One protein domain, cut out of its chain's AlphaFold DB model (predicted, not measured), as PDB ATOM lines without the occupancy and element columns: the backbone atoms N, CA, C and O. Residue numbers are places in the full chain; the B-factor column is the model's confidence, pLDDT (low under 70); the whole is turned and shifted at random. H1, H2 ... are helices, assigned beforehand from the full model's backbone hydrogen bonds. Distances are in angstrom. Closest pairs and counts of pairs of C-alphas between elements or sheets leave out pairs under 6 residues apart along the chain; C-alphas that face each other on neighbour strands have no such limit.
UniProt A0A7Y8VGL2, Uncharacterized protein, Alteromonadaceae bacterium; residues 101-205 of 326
ATOM      1  N   GLN A 101      54.300 120.338 139.820       93.00
ATOM      2  CA  GLN A 101      54.028 118.901 139.929       93.00
ATOM      3  C   GLN A 101      55.047 118.031 139.177       93.00
ATOM      4  O   GLN A 101      55.445 116.994 139.702       93.00
ATOM      5  N   ALA A 102      55.549 118.481 138.021       95.50
ATOM      6  CA  ALA A 102      56.531 117.729 137.233       95.50
ATOM      7  C   ALA A 102      57.851 117.499 137.992       95.50
ATOM      8  O   ALA A 102      58.564 116.532 137.740       95.50
ATOM      9  N   ALA A 103      58.183 118.370 138.953       95.88
ATOM     10  CA  ALA A 103      59.344 118.173 139.814       95.88
ATOM     11  C   ALA A 103      59.164 116.974 140.765       95.88
ATOM     12  O   ALA A 103      60.123 116.250 141.024       95.88
ATOM     13  N   TYR A 104      57.950 116.749 141.277       95.25
ATOM     14  CA  TYR A 104      57.645 115.616 142.156       95.25
ATOM     15  C   TYR A 104      57.520 114.310 141.374       95.25
ATOM     16  O   TYR A 104      58.034 113.294 141.832       95.25
ATOM     17  N   GLU A 105      56.912 114.353 140.187       96.00
ATOM     18  CA  GLU A 105      56.892 113.235 139.235       96.00
ATOM     19  C   GLU A 105      58.313 112.742 138.946       96.00
ATOM     20  O   GLU A 105      58.629 111.585 139.217       96.00
ATOM     21  N   TYR A 106      59.210 113.653 138.556       96.12
ATOM     22  CA  TYR A 106      60.616 113.330 138.323       96.12
ATOM     23  C   TYR A 106      61.292 112.690 139.542       96.12
ATOM     24  O   TYR A 106      62.032 111.717 139.414       96.12
ATOM     25  N   VAL A 107      61.055 113.220 140.746       95.88
ATOM     26  CA  VAL A 107      61.637 112.658 141.974       95.88
ATOM     27  C   VAL A 107      61.137 111.234 142.222       95.88
ATOM     28  O   VAL A 107      61.940 110.378 142.583       95.88
ATOM     29  N   VAL A 108      59.846 110.963 142.018       96.12
ATOM     30  CA  VAL A 108      59.272 109.619 142.187       96.12
ATOM     31  C   VAL A 108      59.841 108.642 141.161       96.12
ATOM     32  O   VAL A 108      60.257 107.552 141.548       96.12
ATOM     33  N   GLU A 109      59.945 109.040 139.893       95.06
ATOM     34  CA  GLU A 109      60.578 108.230 138.844       95.06
ATOM     35  C   GLU A 109      62.035 107.904 139.194       95.06
ATOM     36  O   GLU A 109      62.469 106.759 139.081       95.06
ATOM     37  N   LYS A 110      62.793 108.874 139.720       95.12
ATOM     38  CA  LYS A 110      64.166 108.621 140.178       95.12
ATOM     39  C   LYS A 110      64.238 107.687 141.379       95.12
ATOM     40  O   LYS A 110      65.153 106.869 141.438       95.12
ATOM     41  N   ILE A 111      63.283 107.746 142.306       95.00
ATOM     42  CA  ILE A 111      63.204 106.763 143.396       95.00
ATOM     43  C   ILE A 111      62.925 105.364 142.834       95.00
ATOM     44  O   ILE A 111      63.549 104.405 143.282       95.00
ATOM     45  N   GLN A 112      62.035 105.230 141.848       93.56
ATOM     46  CA  GLN A 112      61.753 103.944 141.202       93.56
ATOM     47  C   GLN A 112      62.967 103.385 140.456       93.56
ATOM     48  O   GLN A 112      63.238 102.192 140.557       93.56
ATOM     49  N   GLU A 113      63.710 104.226 139.731       92.31
ATOM     50  CA  GLU A 113      64.950 103.824 139.061       92.31
ATOM     51  C   GLU A 113      65.970 103.278 140.073       92.31
ATOM     52  O   GLU A 113      66.500 102.183 139.886       92.31
ATOM     53  N   GLU A 114      66.195 103.989 141.182       93.12
ATOM     54  CA  GLU A 114      67.094 103.537 142.253       93.12
ATOM     55  C   GLU A 114      66.573 102.265 142.941       93.12
ATOM     56  O   GLU A 114      67.340 101.349 143.236       93.12
ATOM     57  N   LEU A 115      65.258 102.148 143.154       93.31
ATOM     58  CA  LEU A 115      64.653 100.928 143.690       93.31
ATOM     59  C   LEU A 115      64.816  99.742 142.740       93.31
ATOM     60  O   LEU A 115      65.073  98.634 143.201       93.31
ATOM     61  N   ARG A 116      64.726  99.953 141.425       91.12
ATOM     62  CA  ARG A 116      64.998  98.915 140.423       91.12
ATOM     63  C   ARG A 116      66.461  98.466 140.472       91.12
ATOM     64  O   ARG A 116      66.743  97.282 140.324       91.12
ATOM     65  N   LEU A 117      67.406  99.362 140.757       90.50
ATOM     66  CA  LEU A 117      68.788  98.952 141.028       90.50
ATOM     67  C   LEU A 117      68.884  98.124 142.318       90.50
ATOM     68  O   LEU A 117      69.566  97.100 142.351       90.50
ATOM     69  N   GLU A 118      68.150  98.496 143.366       92.69
ATOM     70  CA  GLU A 118      68.075  97.711 144.601       92.69
ATOM     71  C   GLU A 118      67.450  96.320 144.406       92.69
ATOM     72  O   GLU A 118      67.867  95.380 145.092       92.69
ATOM     73  N   THR A 119      66.516  96.137 143.462       93.31
ATOM     74  CA  THR A 119      65.974  94.801 143.163       93.31
ATOM     75  C   THR A 119      67.035  93.881 142.562       93.31
ATOM     76  O   THR A 119      67.057  92.699 142.895       93.31
ATOM     77  N   SER A 120      67.993  94.396 141.783       93.00
ATOM     78  CA  SER A 120      69.128  93.584 141.310       93.00
ATOM     79  C   SER A 120      69.992  93.056 142.470       93.00
ATOM     80  O   SER A 120      70.373  91.881 142.492       93.00
ATOM     81  N   ARG A 121      70.229  93.883 143.501       91.81
ATOM     82  CA  ARG A 121      70.931  93.474 144.731       91.81
ATOM     83  C   ARG A 121      70.125  92.429 145.504       91.81
ATOM     84  O   ARG A 121      70.694  91.454 145.991       91.81
ATOM     85  N   LEU A 122      68.805  92.602 145.583       93.62
ATOM     86  CA  LEU A 122      67.911  91.611 146.181       93.62
ATOM     87  C   LEU A 122      67.983  90.268 145.441       93.62
ATOM     88  O   LEU A 122      68.115  89.231 146.082       93.62
ATOM     89  N   ALA A 123      67.959  90.282 144.108       94.38
ATOM     90  CA  ALA A 123      68.062  89.078 143.287       94.38
ATOM     91  C   ALA A 123      69.357  88.304 143.560       94.38
ATOM     92  O   ALA A 123      69.329  87.085 143.722       94.38
ATOM     93  N   ARG A 124      70.488  89.009 143.696       93.06
ATOM     94  CA  ARG A 124      71.765  88.397 144.098       93.06
ATOM     95  C   ARG A 124      71.685  87.748 145.477       93.06
ATOM     96  O   ARG A 124      72.156  86.627 145.639       93.06
ATOM     97  N   ASN A 125      71.069  88.421 146.447       92.94
ATOM     98  CA  ASN A 125      70.886  87.856 147.784       92.94
ATOM     99  C   ASN A 125      70.023  86.595 147.747       92.94
ATOM    100  O   ASN A 125      70.381  85.623 148.396       92.94
ATOM    101  N   ILE A 126      68.949  86.575 146.954       93.06
ATOM    102  CA  ILE A 126      68.085  85.395 146.794       93.06
ATOM    103  C   ILE A 126      68.856  84.242 146.147       93.06
ATOM    104  O   ILE A 126      68.815  83.129 146.657       93.06
ATOM    105  N   LEU A 127      69.610  84.503 145.074       93.38
ATOM    106  CA  LEU A 127      70.460  83.491 144.437       93.38
ATOM    107  C   LEU A 127      71.503  82.923 145.409       93.38
ATOM    108  O   LEU A 127      71.857  81.752 145.307       93.38
ATOM    109  N   CYS A 128      71.996  83.738 146.344       92.94
ATOM    110  CA  CYS A 128      72.878  83.286 147.410       92.94
ATOM    111  C   CYS A 128      72.141  82.479 148.478       92.94
ATOM    112  O   CYS A 128      72.593  81.387 148.797       92.94
ATOM    113  N   GLU A 129      71.065  83.011 149.055       91.94
ATOM    114  CA  GLU A 129      70.360  82.439 150.207       91.94
ATOM    115  C   GLU A 129      69.599  81.163 149.830       91.94
ATOM    116  O   GLU A 129      69.885  80.119 150.420       91.94
ATOM    117  N   ASP A 130      68.737  81.248 148.812       90.56
ATOM    118  CA  ASP A 130      67.732  80.244 148.448       90.56
ATOM    119  C   ASP A 130      67.656  80.049 146.909       90.56
ATOM    120  O   ASP A 130      66.635  80.350 146.279       90.56
ATOM    121  N   PRO A 131      68.725  79.557 146.252       91.19
ATOM    122  CA  PRO A 131      68.773  79.423 144.791       91.19
ATOM    123  C   PRO A 131      67.690  78.484 144.227       91.19
ATOM    124  O   PRO A 131      67.209  78.682 143.114       91.19
ATOM    125  N   GLU A 132      67.259  77.471 144.981       90.38
ATOM    126  CA  GLU A 132      66.165  76.576 144.582       90.38
ATOM    127  C   GLU A 132      64.797  77.257 144.423       90.38
ATOM    128  O   GLU A 132      63.996  76.794 143.608       90.38
ATOM    129  N   GLU A 133      64.542  78.344 145.155       88.31
ATOM    130  CA  GLU A 133      63.273  79.088 145.120       88.31
ATOM    131  C   GLU A 133      63.156  79.968 143.865       88.31
ATOM    132  O   GLU A 133      62.082  80.483 143.537       88.31
ATOM    133  N   VAL A 134      64.255  80.136 143.125       90.44
ATOM    134  CA  VAL A 134      64.264  80.878 141.869       90.44
ATOM    135  C   VAL A 134      63.658  80.020 140.754       90.44
ATOM    136  O   VAL A 134      64.150  78.945 140.389       90.44
ATOM    137  N   GLY A 135      62.565  80.526 140.182       88.12
ATOM    138  CA  GLY A 135      61.840  79.865 139.101       88.12
ATOM    139  C   GLY A 135      62.685  79.676 137.835       88.12
ATOM    140  O   GLY A 135      63.543  80.496 137.505       88.12
ATOM    141  N   PHE A 136      62.393  78.611 137.080       87.81
ATOM    142  CA  PHE A 136      63.113  78.257 135.849       87.81
ATOM    143  C   PHE A 136      63.216  79.418 134.850       87.81
ATOM    144  O   PHE A 136      64.282  79.648 134.291       87.81
ATOM    145  N   VAL A 137      62.136  80.186 134.665       89.50
ATOM    146  CA  VAL A 137      62.096  81.325 133.729       89.50
ATOM    147  C   VAL A 137      63.144  82.385 134.080       89.50
ATOM    148  O   VAL A 137      63.800  82.914 133.189       89.50
ATOM    149  N   HIS A 138      63.363  82.665 135.366       91.06
ATOM    150  CA  HIS A 138      64.363  83.649 135.782       91.06
ATOM    151  C   HIS A 138      65.792  83.142 135.563       91.06
ATOM    152  O   HIS A 138      66.647  83.905 135.118       91.06
ATOM    153  N   TYR A 139      66.039  81.848 135.790       90.25
ATOM    154  CA  TYR A 139      67.311  81.221 135.426       90.25
ATOM    155  C   TYR A 139      67.559  81.230 133.918       90.25
ATOM    156  O   TYR A 139      68.676  81.527 133.495       90.25
ATOM    157  N   ALA A 140      66.535  80.952 133.109       88.19
ATOM    158  CA  ALA A 140      66.630  81.013 131.655       88.19
ATOM    159  C   ALA A 140      66.935  82.440 131.175       88.19
ATOM    160  O   ALA A 140      67.805  82.626 130.332       88.19
ATOM    161  N   ASN A 141      66.302  83.460 131.764       90.19
ATOM    162  CA  ASN A 141      66.585  84.861 131.437       90.19
ATOM    163  C   ASN A 141      68.027  85.261 131.789       90.19
ATOM    164  O   ASN A 141      68.684  85.931 130.994       90.19
ATOM    165  N   LEU A 142      68.541  84.828 132.947       89.88
ATOM    166  CA  LEU A 142      69.938  85.054 133.338       89.88
ATOM    167  C   LEU A 142      70.914  84.343 132.394       89.88
ATOM    168  O   LEU A 142      71.875  84.946 131.926       89.88
ATOM    169  N   SER A 143      70.648  83.079 132.078       87.44
ATOM    170  CA  SER A 143      71.499  82.266 131.203       87.44
ATOM    171  C   SER A 143      71.494  82.803 129.767       87.44
ATOM    172  O   SER A 143      72.548  82.911 129.141       87.44
ATOM    173  N   TYR A 144      70.340  83.267 129.279       87.06
ATOM    174  CA  TYR A 144      70.231  83.991 128.015       87.06
ATOM    175  C   TYR A 144      71.049  85.287 128.025       87.06
ATOM    176  O   TYR A 144      71.835  85.508 127.105       87.06
ATOM    177  N   ALA A 145      70.941  86.109 129.074       88.19
ATOM    178  CA  ALA A 145      71.740  87.328 129.204       88.19
ATOM    179  C   ALA A 145      73.254  87.046 129.186       88.19
ATOM    180  O   ALA A 145      74.004  87.744 128.508       88.19
ATOM    181  N   LEU A 146      73.701  85.983 129.859       85.56
ATOM    182  CA  LEU A 146      75.102  85.556 129.869       85.56
ATOM    183  C   LEU A 146      75.562  84.987 128.514       85.56
ATOM    184  O   LEU A 146      76.712  85.188 128.121       85.56
ATOM    185  N   SER A 147      74.675  84.308 127.778       83.44
ATOM    186  CA  SER A 147      74.977  83.794 126.433       83.44
ATOM    187  C   SER A 147      75.194  84.920 125.414       83.44
ATOM    188  O   SER A 147      76.104  84.836 124.591       83.44
ATOM    189  N   GLN A 148      74.449  86.028 125.526       80.94
ATOM    190  CA  GLN A 148      74.647  87.231 124.702       80.94
ATOM    191  C   GLN A 148      76.023  87.881 124.922       80.94
ATOM    192  O   GLN A 148      76.540  88.559 124.037       80.94
ATOM    193  N   GLU A 149      76.645  87.651 126.078       76.31
ATOM    194  CA  GLU A 149      78.015  88.081 126.375       76.31
ATOM    195  C   GLU A 149      79.091  87.067 125.957       76.31
ATOM    196  O   GLU A 149      80.278  87.305 126.179       76.31
ATOM    197  N   GLY A 150      78.701  85.914 125.406       72.06
ATOM    198  CA  GLY A 150      79.617  84.812 125.110       72.06
ATOM    199  C   GLY A 150      80.205  84.144 126.358       72.06
ATOM    200  O   GLY A 150      81.234  83.480 126.258       72.06
ATOM    201  N   ARG A 151      79.588  84.323 127.537       69.69
ATOM    202  CA  ARG A 151      80.018  83.679 128.796       69.69
ATOM    203  C   ARG A 151      79.455  82.271 128.982       69.69
ATOM    204  O   ARG A 151      79.955  81.532 129.823       69.69
ATOM    205  N   LEU A 152      78.418  81.921 128.225       69.19
ATOM    206  CA  LEU A 152      77.776  80.610 128.219       69.19
ATOM    207  C   LEU A 152      77.543  80.176 126.770       69.19
ATOM    208  O   LEU A 152      77.057  80.969 125.965       69.19
ATOM    209  N   GLU A 153      77.900  78.928 126.455       64.81
ATOM    210  CA  GLU A 153      77.697  78.337 125.123       64.81
ATOM    211  C   GLU A 153      76.241  77.887 124.906       64.81
ATOM    212  O   GLU A 153      75.737  78.000 123.788       64.81
ATOM    213  N   ASP A 154      75.543  77.453 125.964       65.88
ATOM    214  CA  ASP A 154      74.122  77.075 125.934       65.88
ATOM    215  C   ASP A 154      73.295  77.926 126.934       65.88
ATOM    216  O   ASP A 154      73.558  77.890 128.141       65.88
ATOM    217  N   PRO A 155      72.281  78.688 126.468       58.47
ATOM    218  CA  PRO A 155      71.378  79.484 127.306       58.47
ATOM    219  C   PRO A 155      70.483  78.684 128.264       58.47
ATOM    220  O   PRO A 155      69.793  79.294 129.079       58.47
ATOM    221  N   PHE A 156      70.408  77.357 128.141       57.25
ATOM    222  CA  PHE A 156      69.522  76.507 128.946       57.25
ATOM    223  C   PHE A 156      70.273  75.542 129.867       57.25
ATOM    224  O   PHE A 156      69.646  74.853 130.679       57.25
ATOM    225  N   GLU A 157      71.599  75.516 129.785       64.50
ATOM    226  CA  GLU A 157      72.446  74.681 130.624       64.50
ATOM    227  C   GLU A 157      72.912  75.452 131.866       64.50
ATOM    228  O   GLU A 157      73.146  76.658 131.843       64.50
ATOM    229  N   GLY A 158      73.034  74.746 132.990       71.56
ATOM    230  CA  GLY A 158      73.712  75.281 134.169       71.56
ATOM    231  C   GLY A 158      72.838  75.637 135.369       71.56
ATOM    232  O   GLY A 158      73.409  75.850 136.428       71.56
ATOM    233  N   ARG A 159      71.492  75.623 135.305       85.19
ATOM    234  CA  ARG A 159      70.657  75.841 136.516       85.19
ATOM    235  C   ARG A 159      70.961  74.815 137.606       85.19
ATOM    236  O   ARG A 159      71.300  75.182 138.726       85.19
ATOM    237  N   ASP A 160      70.797  73.533 137.296       86.25
ATOM    238  CA  ASP A 160      70.899  72.479 138.312       86.25
ATOM    239  C   ASP A 160      72.340  72.332 138.814       86.25
ATOM    240  O   ASP A 160      72.570  72.081 139.997       86.25
ATOM    241  N   GLU A 161      73.318  72.563 137.937       85.81
ATOM    242  CA  GLU A 161      74.725  72.643 138.315       85.81
ATOM    243  C   GLU A 161      75.018  73.856 139.202       85.81
ATOM    244  O   GLU A 161      75.666  73.695 140.237       85.81
ATOM    245  N   PHE A 162      74.501  75.035 138.856       88.12
ATOM    246  CA  PHE A 162      74.622  76.248 139.657       88.12
ATOM    247  C   PHE A 162      74.023  76.040 141.048       88.12
ATOM    248  O   PHE A 162      74.700  76.277 142.045       88.12
ATOM    249  N   ILE A 163      72.792  75.523 141.141       90.44
ATOM    250  CA  ILE A 163      72.135  75.227 142.423       90.44
ATOM    251  C   ILE A 163      72.975  74.226 143.224       90.44
ATOM    252  O   ILE A 163      73.248  74.445 144.405       90.44
ATOM    253  N   ARG A 164      73.436  73.142 142.588       90.06
ATOM    254  CA  ARG A 164      74.296  72.137 143.229       90.06
ATOM    255  C   ARG A 164      75.578  72.765 143.778       90.06
ATOM    256  O   ARG A 164      75.964  72.444 144.901       90.06
ATOM    257  N   MET A 165      76.215  73.654 143.018       88.75
ATOM    258  CA  MET A 165      77.422  74.358 143.445       88.75
ATOM    259  C   MET A 165      77.148  75.320 144.599       88.75
ATOM    260  O   MET A 165      77.856  75.272 145.602       88.75
ATOM    261  N   MET A 166      76.093  76.130 144.512       91.38
ATOM    262  CA  MET A 166      75.709  77.072 145.566       91.38
ATOM    263  C   MET A 166      75.422  76.367 146.892       91.38
ATOM    264  O   MET A 166      75.847  76.846 147.940       91.38
ATOM    265  N   LYS A 167      74.775  75.196 146.855       90.62
ATOM    266  CA  LYS A 167      74.485  74.385 148.050       90.62
ATOM    267  C   LYS A 167      75.711  73.672 148.624       90.62
ATOM    268  O   LYS A 167      75.685  73.268 149.784       90.62
ATOM    269  N   ALA A 168      76.768  73.488 147.832       92.00
ATOM    270  CA  ALA A 168      78.019  72.897 148.301       92.00
ATOM    271  C   ALA A 168      78.885  73.893 149.097       92.00
ATOM    272  O   ALA A 168      79.721  73.474 149.900       92.00
ATOM    273  N   LEU A 169      78.683  75.198 148.887       93.12
ATOM    274  CA  LEU A 169      79.380  76.277 149.589       93.12
ATOM    275  C   LEU A 169      78.751  76.517 150.968       93.12
ATOM    276  O   LEU A 169      77.533  76.449 151.134       93.12
ATOM    277  N   LYS A 170      79.580  76.775 151.986       89.25
ATOM    278  CA  LYS A 170      79.141  76.749 153.393       89.25
ATOM    279  C   LYS A 170      78.691  78.105 153.912       89.25
ATOM    280  O   LYS A 170      77.843  78.164 154.801       89.25
ATOM    281  N   SER A 171      79.280  79.187 153.412       92.38
ATOM    282  CA  SER A 171      79.015  80.543 153.894       92.38
ATOM    283  C   SER A 171      78.304  81.396 152.844       92.38
ATOM    284  O   SER A 171      78.279  81.082 151.652       92.38
ATOM    285  N   PHE A 172      77.678  82.485 153.291       91.31
ATOM    286  CA  PHE A 172      77.134  83.491 152.377       91.31
ATOM    287  C   PHE A 172      78.248  84.138 151.541       91.31
ATOM    288  O   PHE A 172      78.076  84.319 150.341       91.31
ATOM    289  N   ASP A 173      79.405  84.408 152.147       91.31
ATOM    290  CA  ASP A 173      80.536  85.046 151.467       91.31
ATOM    291  C   ASP A 173      81.097  84.165 150.344       91.31
ATOM    292  O   ASP A 173      81.314  84.645 149.235       91.31
ATOM    293  N   GLU A 174      81.246  82.856 150.584       92.19
ATOM    294  CA  GLU A 174      81.660  81.893 149.553       92.19
ATOM    295  C   GLU A 174      80.667  81.864 148.382       92.19
ATOM    296  O   GLU A 174      81.071  81.938 147.220       92.19
ATOM    297  N   ARG A 175      79.362  81.806 148.687       92.75
ATOM    298  CA  ARG A 175      78.283  81.856 147.687       92.75
ATOM    299  C   ARG A 175      78.301  83.169 146.905       92.75
ATOM    300  O   ARG A 175      78.154  83.158 145.686       92.75
ATOM    301  N   SER A 176      78.548  84.291 147.579       90.69
ATOM    302  CA  SER A 176      78.646  85.600 146.941       90.69
ATOM    303  C   SER A 176      79.865  85.715 146.025       90.69
ATOM    304  O   SER A 176      79.740  86.317 144.961       90.69
ATOM    305  N   GLU A 177      81.024  85.173 146.403       90.06
ATOM    306  CA  GLU A 177      82.214  85.161 145.542       90.06
ATOM    307  C   GLU A 177      82.012  84.272 144.313       90.06
ATOM    308  O   GLU A 177      82.324  84.677 143.190       90.06
ATOM    309  N   TYR A 178      81.393  83.100 144.483       90.12
ATOM    310  CA  TYR A 178      81.021  82.259 143.350       90.12
ATOM    311  C   TYR A 178      80.032  82.971 142.416       90.12
ATOM    312  O   TYR A 178      80.241  83.007 141.203       90.12
ATOM    313  N   LEU A 179      79.013  83.639 142.963       90.31
ATOM    314  CA  LEU A 179      78.060  84.419 142.173       90.31
ATOM    315  C   LEU A 179      78.741  85.544 141.379       90.31
ATOM    316  O   LEU A 179      78.335  85.832 140.253       90.31
ATOM    317  N   LYS A 180      79.790  86.176 141.928       89.25
ATOM    318  CA  LYS A 180      80.590  87.172 141.196       89.25
ATOM    319  C   LYS A 180      81.333  86.557 140.015       89.25
ATOM    320  O   LYS A 180      81.434  87.203 138.977       89.25
ATOM    321  N   SER A 181      81.829  85.327 140.149       84.81
ATOM    322  CA  SER A 181      82.462  84.619 139.028       84.81
ATOM    323  C   SER A 181      81.473  84.321 137.896       84.81
ATOM    324  O   SER A 181      81.855  84.348 136.729       84.81
ATOM    325  N   TRP A 182      80.195  84.115 138.231       82.00
ATOM    326  CA  TRP A 182      79.146  83.796 137.267       82.00
ATOM    327  C   TRP A 182      78.557  85.046 136.593       82.00
ATOM    328  O   TRP A 182      78.523  85.147 135.370       82.00
ATOM    329  N   LEU A 183      78.150  86.042 137.387       86.25
ATOM    330  CA  LEU A 183      77.432  87.233 136.910       86.25
ATOM    331  C   LEU A 183      78.328  88.468 136.724       86.25
ATOM    332  O   LEU A 183      77.922  89.452 136.113       86.25
ATOM    333  N   GLY A 184      79.559  88.440 137.233       82.75
ATOM    334  CA  GLY A 184      80.410  89.621 137.388       82.75
ATOM    335  C   GLY A 184      80.245  90.292 138.756       82.75
ATOM    336  O   GLY A 184      79.428  89.885 139.588       82.75
ATOM    337  N   GLN A 185      81.040  91.335 139.008       83.75
ATOM    338  CA  GLN A 185      80.940  92.123 140.239       83.75
ATOM    339  C   GLN A 185      79.616  92.900 140.292       83.75
ATOM    340  O   GLN A 185      79.127  93.367 139.267       83.75
ATOM    341  N   SER A 186      79.056  93.046 141.499       80.06
ATOM    342  CA  SER A 186      77.867  93.877 141.742       80.06
ATOM    343  C   SER A 186      78.084  95.280 141.179       80.06
ATOM    344  O   SER A 186      79.167  95.826 141.358       80.06
ATOM    345  N   GLU A 187      77.066  95.843 140.522       77.31
ATOM    346  CA  GLU A 187      77.087  97.172 139.867       77.31
ATOM    347  C   GLU A 187      77.972  97.290 138.617       77.31
ATOM    348  O   GLU A 187      77.868  98.273 137.887       77.31
ATOM    349  N   TYR A 188      78.776  96.271 138.314       83.12
ATOM    350  CA  TYR A 188      79.614  96.201 137.113       83.12
ATOM    351  C   TYR A 188      79.160  95.099 136.144       83.12
ATOM    352  O   TYR A 188      79.902  94.708 135.242       83.12
ATOM    353  N   GLU A 189      77.943  94.582 136.326       85.69
ATOM    354  CA  GLU A 189      77.292  93.705 135.350       85.69
ATOM    355  C   GLU A 189      76.971  94.473 134.069       85.69
ATOM    356  O   GLU A 189      76.744  95.692 134.086       85.69
ATOM    357  N   THR A 190      76.867  93.741 132.962       87.69
ATOM    358  CA  THR A 190      76.314  94.306 131.733       87.69
ATOM    359  C   THR A 190      74.840  94.649 131.902       87.69
ATOM    360  O   THR A 190      74.162  94.184 132.821       87.69
ATOM    361  N   GLU A 191      74.328  95.446 130.968       88.94
ATOM    362  CA  GLU A 191      72.927  95.848 130.977       88.94
ATOM    363  C   GLU A 191      71.977  94.647 130.874       88.94
ATOM    364  O   GLU A 191      70.999  94.587 131.611       88.94
ATOM    365  N   ALA A 192      72.299  93.647 130.045       89.75
ATOM    366  CA  ALA A 192      71.459  92.461 129.871       89.75
ATOM    367  C   ALA A 192      71.354  91.630 131.162       89.75
ATOM    368  O   ALA A 192      70.263  91.211 131.554       89.75
ATOM    369  N   VAL A 193      72.480  91.412 131.853       90.75
ATOM    370  CA  VAL A 193      72.496  90.678 133.128       90.75
ATOM    371  C   VAL A 193      71.788  91.476 134.217       90.75
ATOM    372  O   VAL A 193      70.993  90.913 134.971       90.75
ATOM    373  N   ARG A 194      72.017  92.792 134.271       91.56
ATOM    374  CA  ARG A 194      71.340  93.673 135.224       91.56
ATOM    375  C   ARG A 194      69.835  93.673 135.007       91.56
ATOM    376  O   ARG A 194      69.092  93.615 135.980       91.56
ATOM    377  N   GLU A 195      69.368  93.701 133.764       91.88
ATOM    378  CA  GLU A 195      67.943  93.654 133.446       91.88
ATOM    379  C   GLU A 195      67.311  92.319 133.871       91.88
ATOM    380  O   GLU A 195      66.255  92.317 134.509       91.88
ATOM    381  N   ALA A 196      67.994  91.195 133.628       92.75
ATOM    382  CA  ALA A 196      67.556  89.881 134.099       92.75
ATOM    383  C   ALA A 196      67.502  89.797 135.638       92.75
ATOM    384  O   ALA A 196      66.529  89.280 136.197       92.75
ATOM    385  N   LEU A 197      68.502  90.354 136.333       94.12
ATOM    386  CA  LEU A 197      68.519  90.454 137.795       94.12
ATOM    387  C   LEU A 197      67.408  91.363 138.326       94.12
ATOM    388  O   LEU A 197      66.739  90.989 139.286       94.12
ATOM    389  N   CYS A 198      67.167  92.519 137.702       93.44
ATOM    390  CA  CYS A 198      66.049  93.396 138.051       93.44
ATOM    391  C   CYS A 198      64.720  92.643 137.941       93.44
ATOM    392  O   CYS A 198      63.907  92.712 138.857       93.44
ATOM    393  N   GLY A 199      64.510  91.892 136.853       92.56
ATOM    394  CA  GLY A 199      63.300  91.096 136.653       92.56
ATOM    395  C   GLY A 199      63.096  90.041 137.743       92.56
ATOM    396  O   GLY A 199      62.007  89.935 138.298       92.56
ATOM    397  N   LEU A 200      64.150  89.298 138.102       93.88
ATOM    398  CA  LEU A 200      64.107  88.344 139.219       93.88
ATOM    399  C   LEU A 200      63.808  89.044 140.554       93.88
ATOM    400  O   LEU A 200      62.953  88.604 141.322       93.88
ATOM    401  N   GLY A 201      64.505  90.142 140.832       94.19
ATOM    402  CA  GLY A 201      64.379  90.874 142.085       94.19
ATOM    403  C   GLY A 201      62.999  91.488 142.279       94.19
ATOM    404  O   GLY A 201      62.455  91.400 143.377       94.19
ATOM    405  N   SER A 202      62.419  92.065 141.223       92.81
ATOM    406  CA  SER A 202      61.090  92.682 141.251       92.81
ATOM    407  C   SER A 202      60.003  91.668 141.617       92.81
ATOM    408  O   SER A 202      59.273  91.896 142.578       92.81
ATOM    409  N   VAL A 203      59.995  90.491 140.975       91.56
ATOM    410  CA  VAL A 203      59.020  89.411 141.251       91.56
ATOM    411  C   VAL A 203      59.119  88.858 142.679       91.56
ATOM    412  O   VAL A 203      58.165  88.286 143.216       91.56
ATOM    413  N   HIS A 204      60.282  88.989 143.316       91.12
ATOM    414  CA  HIS A 204      60.494  88.554 144.695       91.12
ATOM    415  C   HIS A 204      60.436  89.696 145.716       91.12
ATOM    416  O   HIS A 204      60.510  89.436 146.920       91.12
ATOM    417  N   PHE A 205      60.257  90.944 145.278       93.44
ATOM    418  CA  PHE A 205      60.374  92.112 146.144       93.44
ATOM    419  C   PHE A 205      59.350  92.089 147.286       93.44
ATOM    420  O   PHE A 205      59.723  92.213 148.455       93.44
TER     421      PHE A 205
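What this domain is: This is residues 101 to 205 of the 326 residues of an uncharacterized protein of Alteromonadaceae bacterium (UniProt A0A7Y8VGL2). One long helix, H1, sticks out with residues 101 to 114 from a compact body of shorter helices. There H5 crosses H1, H2 is side by side with H5, and H4 and H3 are near the last residues of H1. The printed part has 105 residues with five named helices, H1 to H5 in order, and no named strand: all helix, compact, radius of gyration of the C-alphas 14.8 A, spans 52 by 29 by 23 A.

Where its parts are: H1, residues 101 to 129, begins at C-alpha 101 (54.028, 118.901, 139.929) and measures 41.3 A. H2 is 136 to 148, H3 159 to 168, H4 172 to 183; H5, 191 to 205, ends at C-alpha 205 (60.374, 92.112, 146.144).

How they stand to each other: H1 touches H5 with residues 116 to 124 alone, about perpendicular at 88 degrees; closest C-alphas Ala 123 and Gly 201, 4.3 A. H2 touches H5, closest C-alphas Ala 145 and Ala 192, 5.2 A, opposite ways at a shallow 14 degrees. In each helix every O i to N i+4 pair is within hydrogen-bond range.

The domain as a whole: The printed part has no cut and no long link. Residues 151 to 157 are under pLDDT 70.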